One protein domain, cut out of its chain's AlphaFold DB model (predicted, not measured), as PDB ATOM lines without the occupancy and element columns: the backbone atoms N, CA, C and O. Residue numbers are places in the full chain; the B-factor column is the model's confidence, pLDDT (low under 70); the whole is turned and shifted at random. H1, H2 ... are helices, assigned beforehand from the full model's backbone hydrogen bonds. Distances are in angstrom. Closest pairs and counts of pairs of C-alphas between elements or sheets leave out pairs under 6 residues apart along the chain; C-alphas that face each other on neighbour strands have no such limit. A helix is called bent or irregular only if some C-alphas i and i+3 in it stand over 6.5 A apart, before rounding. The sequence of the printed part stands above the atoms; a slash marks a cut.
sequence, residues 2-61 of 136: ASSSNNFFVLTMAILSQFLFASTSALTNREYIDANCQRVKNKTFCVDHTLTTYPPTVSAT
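What this domain is: This is residues 2 to 61 of the 136 residues of the protein "PMEI domain-containing protein" of Brassica oleracea var. oleracea (UniProt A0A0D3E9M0). One long, straight helix, H1, makes the length of the domain, and beyond its last residue the printed part folds back in a tight turn into a short helix, H2, which packs on residues 33 to 37 of H1, followed by the very short H3. The first part of H1 sticks out as a bare arm, residues 3 to 21, with residue 2 before it. The printed part has 60 residues with three named helices, in the order H1, H2, H3, and no named strand; the class is all helix. It is extended, with a radius of gyration of the C-alphas of 17.6 A and spans of 62 by 16 by 12 A.

Where its parts are: H1 runs from residue 3 to 37, 51.7 A from first to last C-alpha, beginning with C-alpha 3 at (-64.309, -27.944, 36.296). H2, residues 43 to 51, is 10.4 A long; it is irregular, but only just: C-alphas 48 and 51 are 6.6 A apart. H3, residues 55 to 58, ends with C-alpha 58 at (-39.623, -2.237, 52.065).

How they stand to each other: H1 and H2 form a helical hairpin. They touch, with residues 33 to 37 of H1 alone; the closest C-alphas, of Cys 37 and Lys 43, are 5.3 A apart. They run opposite ways at a steep tilt of 37 degrees, only just past shallow. H1 and H3 only just touch, with 3 pairs of C-alphas within 8 A and residues 26 to 30 of H1 alone; the closest C-alphas, of Asn 29 and Val 58, are 6.9 A apart. H2 and H3 are close but not clearly touching, the closest C-alphas, of Leu 51 and Thr 57, being 5.7 A apart. O i to N i+4 pairs are within hydrogen-bond range in 30 of 31 cases in H1 and 4 of 5 in H2, while H3 is too short for such a pair.

The domain as a whole: The C-alphas farthest apart, of Ala 2 and Lys 41, are 61.7 A apart. Residues 2 to 21 stand free; the body without them spans 30 by 17 by 10 A. The printed part has no cut, and both links are tight. The mean pLDDT of the printed part is 79.2, with residues 2 to 8 and 16 to 28 under 70.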
ATOM      1  N   ALA A   2     -65.892 -28.914  32.530       44.09
ATOM      2  CA  ALA A   2     -66.166 -27.524  32.939       44.09
ATOM      3  C   ALA A   2     -65.462 -27.142  34.258       44.09
ATOM      4  O   ALA A   2     -65.388 -25.972  34.613       44.09
ATOM      5  N   SER A   3     -64.901 -28.128  34.968       51.03
ATOM      6  CA  SER A   3     -64.309 -27.944  36.296       51.03
ATOM      7  C   SER A   3     -62.857 -27.436  36.255       51.03
ATOM      8  O   SER A   3     -62.471 -26.670  37.131       51.03
ATOM      9  N   SER A   4     -62.061 -27.758  35.221       55.53
ATOM     10  CA  SER A   4     -60.662 -27.289  35.144       55.53
ATOM     11  C   SER A   4     -60.523 -25.823  34.707       55.53
ATOM     12  O   SER A   4     -59.612 -25.142  35.166       55.53
ATOM     13  N   SER A   5     -61.442 -25.322  33.871       58.16
ATOM     14  CA  SER A   5     -61.436 -23.931  33.384       58.16
ATOM     15  C   SER A   5     -61.732 -22.933  34.510       58.16
ATOM     16  O   SER A   5     -61.046 -21.923  34.649       58.16
ATOM     17  N   ASN A   6     -62.688 -23.270  35.384       59.28
ATOM     18  CA  ASN A   6     -63.077 -22.414  36.503       59.28
ATOM     19  C   ASN A   6     -61.956 -22.299  37.552       59.28
ATOM     20  O   ASN A   6     -61.676 -21.211  38.043       59.28
ATOM     21  N   ASN A   7     -61.247 -23.400  37.834       61.31
ATOM     22  CA  ASN A   7     -60.107 -23.396  38.756       61.31
ATOM     23  C   ASN A   7     -58.909 -22.606  38.207       61.31
ATOM     24  O   ASN A   7     -58.231 -21.924  38.971       61.31
ATOM     25  N   PHE A   8     -58.666 -22.651  36.893       69.62
ATOM     26  CA  PHE A   8     -57.615 -21.851  36.258       69.62
ATOM     27  C   PHE A   8     -57.939 -20.351  36.295       69.62
ATOM     28  O   PHE A   8     -57.063 -19.538  36.589       69.62
ATOM     29  N   PHE A   9     -59.204 -19.979  36.074       70.25
ATOM     30  CA  PHE A   9     -59.668 -18.593  36.194       70.25
ATOM     31  C   PHE A   9     -59.557 -18.058  37.627       70.25
ATOM     32  O   PHE A   9     -59.080 -16.946  37.833       70.25
ATOM     33  N   VAL A  10     -59.938 -18.851  38.631       72.31
ATOM     34  CA  VAL A  10     -59.812 -18.451  40.043       72.31
ATOM     35  C   VAL A  10     -58.342 -18.312  40.450       72.31
ATOM     36  O   VAL A  10     -57.981 -17.331  41.097       72.31
ATOM     37  N   LEU A  11     -57.474 -19.239  40.028       70.62
ATOM     38  CA  LEU A  11     -56.039 -19.187  40.322       70.62
ATOM     39  C   LEU A  11     -55.371 -17.964  39.676       70.62
ATOM     40  O   LEU A  11     -54.630 -17.241  40.337       70.62
ATOM     41  N   THR A  12     -55.660 -17.696  38.402       73.38
ATOM     42  CA  THR A  12     -55.121 -16.525  37.689       73.38
ATOM     43  C   THR A  12     -55.620 -15.211  38.287       73.38
ATOM     44  O   THR A  12     -54.823 -14.293  38.471       73.38
ATOM     45  N   MET A  13     -56.897 -15.131  38.672       70.12
ATOM     46  CA  MET A  13     -57.460 -13.942  39.317       70.12
ATOM     47  C   MET A  13     -56.877 -13.716  40.724       70.12
ATOM     48  O   MET A  13     -56.588 -12.578  41.085       70.12
ATOM     49  N   ALA A  14     -56.619 -14.781  41.493       72.50
ATOM     50  CA  ALA A  14     -55.941 -14.695  42.790       72.50
ATOM     51  C   ALA A  14     -54.488 -14.205  42.659       72.50
ATOM     52  O   ALA A  14     -54.054 -13.352  43.429       72.50
ATOM     53  N   ILE A  15     -53.757 -14.686  41.653       70.31
ATOM     54  CA  ILE A  15     -52.379 -14.257  41.372       70.31
ATOM     55  C   ILE A  15     -52.345 -12.779  40.942       70.31
ATOM     56  O   ILE A  15     -51.576 -11.993  41.488       70.31
ATOM     57  N   LEU A  16     -53.213 -12.365  40.013       69.56
ATOM     58  CA  LEU A  16     -53.335 -10.963  39.579       69.56
ATOM     59  C   LEU A  16     -53.696 -10.023  40.736       69.56
ATOM     60  O   LEU A  16     -53.154  -8.926  40.843       69.56
ATOM     61  N   SER A  17     -54.579 -10.478  41.624       64.94
ATOM     62  CA  SER A  17     -54.962  -9.767  42.839       64.94
ATOM     63  C   SER A  17     -53.751  -9.519  43.752       64.94
ATOM     64  O   SER A  17     -53.509  -8.382  44.159       64.94
ATOM     65  N   GLN A  18     -52.908 -10.534  43.981       65.94
ATOM     66  CA  GLN A  18     -51.668 -10.386  44.759       65.94
ATOM     67  C   GLN A  18     -50.700  -9.362  44.146       65.94
ATOM     68  O   GLN A  18     -50.109  -8.569  44.879       65.94
ATOM     69  N   PHE A  19     -50.574  -9.319  42.816       61.88
ATOM     70  CA  PHE A  19     -49.722  -8.338  42.134       61.88
ATOM     71  C   PHE A  19     -50.244  -6.899  42.250       61.88
ATOM     72  O   PHE A  19     -49.455  -5.970  42.450       61.88
ATOM     73  N   LEU A  20     -51.561  -6.697  42.169       61.53
ATOM     74  CA  LEU A  20     -52.172  -5.372  42.314       61.53
ATOM     75  C   LEU A  20     -52.026  -4.837  43.745       61.53
ATOM     76  O   LEU A  20     -51.626  -3.690  43.928       61.53
ATOM     77  N   PHE A  21     -52.269  -5.669  44.763       57.94
ATOM     78  CA  PHE A  21     -52.160  -5.248  46.166       57.94
ATOM     79  C   PHE A  21     -50.713  -5.013  46.625       57.94
ATOM     80  O   PHE A  21     -50.457  -4.090  47.406       57.94
ATOM     81  N   ALA A  22     -49.756  -5.794  46.115       59.69
ATOM     82  CA  ALA A  22     -48.334  -5.585  46.387       59.69
ATOM     83  C   ALA A  22     -47.832  -4.247  45.814       59.69
ATOM     84  O   ALA A  22     -47.082  -3.531  46.477       59.69
ATOM     85  N   SER A  23     -48.296  -3.878  44.616       59.38
ATOM     86  CA  SER A  23     -47.884  -2.644  43.934       59.38
ATOM     87  C   SER A  23     -48.319  -1.388  44.695       59.38
ATOM     88  O   SER A  23     -47.522  -0.470  44.883       59.38
ATOM     89  N   THR A  24     -49.559  -1.357  45.192       60.62
ATOM     90  CA  THR A  24     -50.085  -0.212  45.957       60.62
ATOM     91  C   THR A  24     -49.370  -0.049  47.297       60.62
ATOM     92  O   THR A  24     -49.067   1.071  47.699       60.62
ATOM     93  N   SER A  25     -49.054  -1.164  47.962       60.50
ATOM     94  CA  SER A  25     -48.353  -1.168  49.254       60.50
ATOM     95  C   SER A  25     -46.901  -0.691  49.133       60.50
ATOM     96  O   SER A  25     -46.403   0.017  50.003       60.50
ATOM     97  N   ALA A  26     -46.219  -1.034  48.036       61.41
ATOM     98  CA  ALA A  26     -44.856  -0.572  47.774       61.41
ATOM     99  C   ALA A  26     -44.787   0.947  47.507       61.41
ATOM    100  O   ALA A  26     -43.855   1.612  47.959       61.41
ATOM    101  N   LEU A  27     -45.786   1.501  46.807       62.91
ATOM    102  CA  LEU A  27     -45.895   2.938  46.528       62.91
ATOM    103  C   LEU A  27     -46.153   3.758  47.799       62.91
ATOM    104  O   LEU A  27     -45.446   4.732  48.045       62.91
ATOM    105  N   THR A  28     -47.099   3.337  48.642       68.56
ATOM    106  CA  THR A  28     -47.406   4.039  49.901       68.56
ATOM    107  C   THR A  28     -46.249   3.977  50.896       68.56
ATOM    108  O   THR A  28     -45.966   4.947  51.596       68.56
ATOM    109  N   ASN A  29     -45.519   2.866  50.932       76.94
ATOM    110  CA  ASN A  29     -44.333   2.735  51.767       76.94
ATOM    111  C   ASN A  29     -43.198   3.674  51.332       76.94
ATOM    112  O   ASN A  29     -42.595   4.355  52.164       76.94
ATOM    113  N   ARG A  30     -42.950   3.786  50.020       84.94
ATOM    114  CA  ARG A  30     -41.975   4.743  49.479       84.94
ATOM    115  C   ARG A  30     -42.293   6.173  49.928       84.94
ATOM    116  O   ARG A  30     -41.384   6.876  50.359       84.94
ATOM    117  N   GLU A  31     -43.564   6.572  49.899       88.06
ATOM    118  CA  GLU A  31     -43.997   7.893  50.372       88.06
ATOM    119  C   GLU A  31     -43.722   8.098  51.869       88.06
ATOM    120  O   GLU A  31     -43.223   9.156  52.261       88.06
ATOM    121  N   TYR A  32     -43.977   7.089  52.711       89.50
ATOM    122  CA  TYR A  32     -43.646   7.157  54.137       89.50
ATOM    123  C   TYR A  32     -42.139   7.255  54.391       89.50
ATOM    124  O   TYR A  32     -41.713   8.068  55.217       89.50
ATOM    125  N   ILE A  33     -41.331   6.458  53.688       92.19
ATOM    126  CA  ILE A  33     -39.865   6.507  53.769       92.19
ATOM    127  C   ILE A  33     -39.373   7.900  53.380       92.19
ATOM    128  O   ILE A  33     -38.653   8.537  54.149       92.19
ATOM    129  N   ASP A  34     -39.809   8.406  52.226       92.31
ATOM    130  CA  ASP A  34     -39.379   9.704  51.727       92.31
ATOM    131  C   ASP A  34     -39.773  10.819  52.702       92.31
ATOM    132  O   ASP A  34     -38.916  11.623  53.069       92.31
ATOM    133  N   ALA A  35     -41.020  10.843  53.189       91.75
ATOM    134  CA  ALA A  35     -41.512  11.866  54.113       91.75
ATOM    135  C   ALA A  35     -40.736  11.908  55.442       91.75
ATOM    136  O   ALA A  35     -40.441  12.994  55.949       91.75
ATOM    137  N   ASN A  36     -40.375  10.748  55.997       90.44
ATOM    138  CA  ASN A  36     -39.598  10.678  57.234       90.44
ATOM    139  C   ASN A  36     -38.122  11.022  56.999       90.44
ATOM    140  O   ASN A  36     -37.538  11.791  57.765       90.44
ATOM    141  N   CYS A  37     -37.526  10.552  55.901       94.75
ATOM    142  CA  CYS A  37     -36.134  10.849  55.578       94.75
ATOM    143  C   CYS A  37     -35.883  12.317  55.179       94.75
ATOM    144  O   CYS A  37     -34.733  12.751  55.189       94.75
ATOM    145  N   GLN A  38     -36.912  13.123  54.874       95.25
ATOM    146  CA  GLN A  38     -36.740  14.584  54.736       95.25
ATOM    147  C   GLN A  38     -36.308  15.260  56.046       95.25
ATOM    148  O   GLN A  38     -35.787  16.372  56.016       95.25
ATOM    149  N   ARG A  39     -36.555  14.625  57.199       90.44
ATOM    150  CA  ARG A  39     -36.309  15.208  58.527       90.44
ATOM    151  C   ARG A  39     -34.936  14.855  59.098       90.44
ATOM    152  O   ARG A  39     -34.588  15.337  60.171       90.44
ATOM    153  N   VAL A  40     -34.151  14.025  58.405       90.62
ATOM    154  CA  VAL A  40     -32.817  13.609  58.855       90.62
ATOM    155  C   VAL A  40     -31.713  14.346  58.101       90.62
ATOM    156  O   VAL A  40     -31.885  14.756  56.955       90.62
ATOM    157  N   LYS A  41     -30.535  14.477  58.725       92.75
ATOM    158  CA  LYS A  41     -29.386  15.190  58.135       92.75
ATOM    159  C   LYS A  41     -28.904  14.567  56.822       92.75
ATOM    160  O   LYS A  41     -28.568  15.287  55.889       92.75
ATOM    161  N   ASN A  42     -28.846  13.236  56.754       95.62
ATOM    162  CA  ASN A  42     -28.367  12.513  55.578       95.62
ATOM    163  C   ASN A  42     -29.513  11.741  54.919       95.62
ATOM    164  O   ASN A  42     -29.726  10.554  55.179       95.62
ATOM    165  N   LYS A  43     -30.255  12.441  54.061       95.50
ATOM    166  CA  LYS A  43     -31.402  11.878  53.348       95.50
ATOM    167  C   LYS A  43     -31.014  10.696  52.457       95.50
ATOM    168  O   LYS A  43     -31.695   9.680  52.502       95.50
ATOM    169  N   THR A  44     -29.933  10.806  51.683       96.12
ATOM    170  CA  THR A  44     -29.472   9.732  50.783       96.12
ATOM    171  C   THR A  44     -29.132   8.467  51.563       96.12
ATOM    172  O   THR A  44     -29.528   7.375  51.174       96.12
ATOM    173  N   PHE A  45     -28.471   8.601  52.714       94.88
ATOM    174  CA  PHE A  45     -28.210   7.452  53.578       94.88
ATOM    175  C   PHE A  45     -29.501   6.814  54.109       94.88
ATOM    176  O   PHE A  45     -29.627   5.591  54.114       94.88
ATOM    177  N   CYS A  46     -30.465   7.631  54.536       96.00
ATOM    178  CA  CYS A  46     -31.744   7.162  55.064       96.00
ATOM    179  C   CYS A  46     -32.570   6.434  54.000       96.00
ATOM    180  O   CYS A  46     -32.938   5.282  54.203       96.00
ATOM    181  N   VAL A  47     -32.809   7.068  52.851       95.38
ATOM    182  CA  VAL A  47     -33.618   6.478  51.780       95.38
ATOM    183  C   VAL A  47     -32.840   5.351  51.111       95.38
ATOM    184  O   VAL A  47     -33.198   4.186  51.267       95.38
ATOM    185  N   ASP A  48     -31.752   5.688  50.419       93.56
ATOM    186  CA  ASP A  48     -31.162   4.822  49.397       93.56
ATOM    187  C   ASP A  48     -30.199   3.779  49.967       93.56
ATOM    188  O   ASP A  48     -30.001   2.731  49.356       93.56
ATOM    189  N   HIS A  49     -29.575   4.049  51.117       94.12
ATOM    190  CA  HIS A  49     -28.588   3.129  51.696       94.12
ATOM    191  C   HIS A  49     -29.148   2.276  52.835       94.12
ATOM    192  O   HIS A  49     -28.566   1.233  53.133       94.12
ATOM    193  N   THR A  50     -30.262   2.693  53.445       94.88
ATOM    194  CA  THR A  50     -30.800   2.062  54.658       94.88
ATOM    195  C   THR A  50     -32.218   1.535  54.453       94.88
ATOM    196  O   THR A  50     -32.435   0.326  54.471       94.88
ATOM    197  N   LEU A  51     -33.209   2.411  54.257       95.00
ATOM    198  CA  LEU A  51     -34.617   2.004  54.316       95.00
ATOM    199  C   LEU A  51     -35.098   1.297  53.046       95.00
ATOM    200  O   LEU A  51     -35.948   0.413  53.136       95.00
ATOM    201  N   THR A  52     -34.560   1.620  51.868       92.88
ATOM    202  CA  THR A  52     -34.944   0.921  50.628       92.88
ATOM    203  C   THR A  52     -34.145  -0.357  50.380       92.88
ATOM    204  O   THR A  52     -34.511  -1.146  49.514       92.88
ATOM    205  N   THR A  53     -33.045  -0.563  51.106       93.62
ATOM    206  CA  THR A  53     -32.179  -1.750  50.989       93.62
ATOM    207  C   THR A  53     -32.477  -2.796  52.056       93.62
ATOM    208  O   THR A  53     -32.058  -3.944  51.917       93.62
ATOM    209  N   TYR A  54     -33.222  -2.432  53.101       94.19
ATOM    210  CA  TYR A  54     -33.612  -3.333  54.172       94.19
ATOM    211  C   TYR A  54     -34.997  -3.961  53.889       94.19
ATOM    212  O   TYR A  54     -36.011  -3.261  53.856       94.19
ATOM    213  N   PRO A  55     -35.098  -5.288  53.660       93.69
ATOM    214  CA  PRO A  55     -36.354  -5.907  53.222       93.69
ATOM    215  C   PRO A  55     -37.561  -5.697  54.157       93.69
ATOM    216  O   PRO A  55     -38.661  -5.482  53.637       93.69
ATOM    217  N   PRO A  56     -37.413  -5.712  55.500       93.75
ATOM    218  CA  PRO A  56     -38.536  -5.449  56.400       93.75
ATOM    219  C   PRO A  56     -39.114  -4.039  56.263       93.75
ATOM    220  O   PRO A  56     -40.332  -3.888  56.296       93.75
ATOM    221  N   THR A  57     -38.279  -3.019  56.036       92.81
ATOM    222  CA  THR A  57     -38.779  -1.656  55.807       92.81
ATOM    223  C   THR A  57     -39.448  -1.538  54.454       92.81
ATOM    224  O   THR A  57     -40.475  -0.894  54.403       92.81
ATOM    225  N   VAL A  58     -38.967  -2.207  53.397       90.38
ATOM    226  CA  VAL A  58     -39.623  -2.237  52.065       90.38
ATOM    227  C   VAL A  58     -40.958  -2.994  52.076       90.38
ATOM    228  O   VAL A  58     -41.869  -2.671  51.312       90.38
ATOM    229  N   SER A  59     -41.101  -3.987  52.952       89.00
ATOM    230  CA  SER A  59     -42.313  -4.813  53.051       89.00
ATOM    231  C   SER A  59     -43.371  -4.233  53.996       89.00
ATOM    232  O   SER A  59     -44.471  -4.778  54.090       89.00
ATOM    233  N   ALA A  60     -43.056  -3.150  54.710       90.19
ATOM    234  CA  ALA A  60     -43.978  -2.503  55.630       90.19
ATOM    235  C   ALA A  60     -45.205  -1.941  54.891       90.19
ATOM    236  O   ALA A  60     -45.088  -1.240  53.890       90.19
ATOM    237  N   THR A  61     -46.400  -2.217  55.412       87.81
ATOM    238  CA  THR A  61     -47.679  -1.787  54.816       87.81
ATOM    239  C   THR A  61     -48.277  -0.548  55.495       87.81
ATOM    240  O   THR A  61     -49.425  -0.185  55.241       87.81
TER     241      THR A  61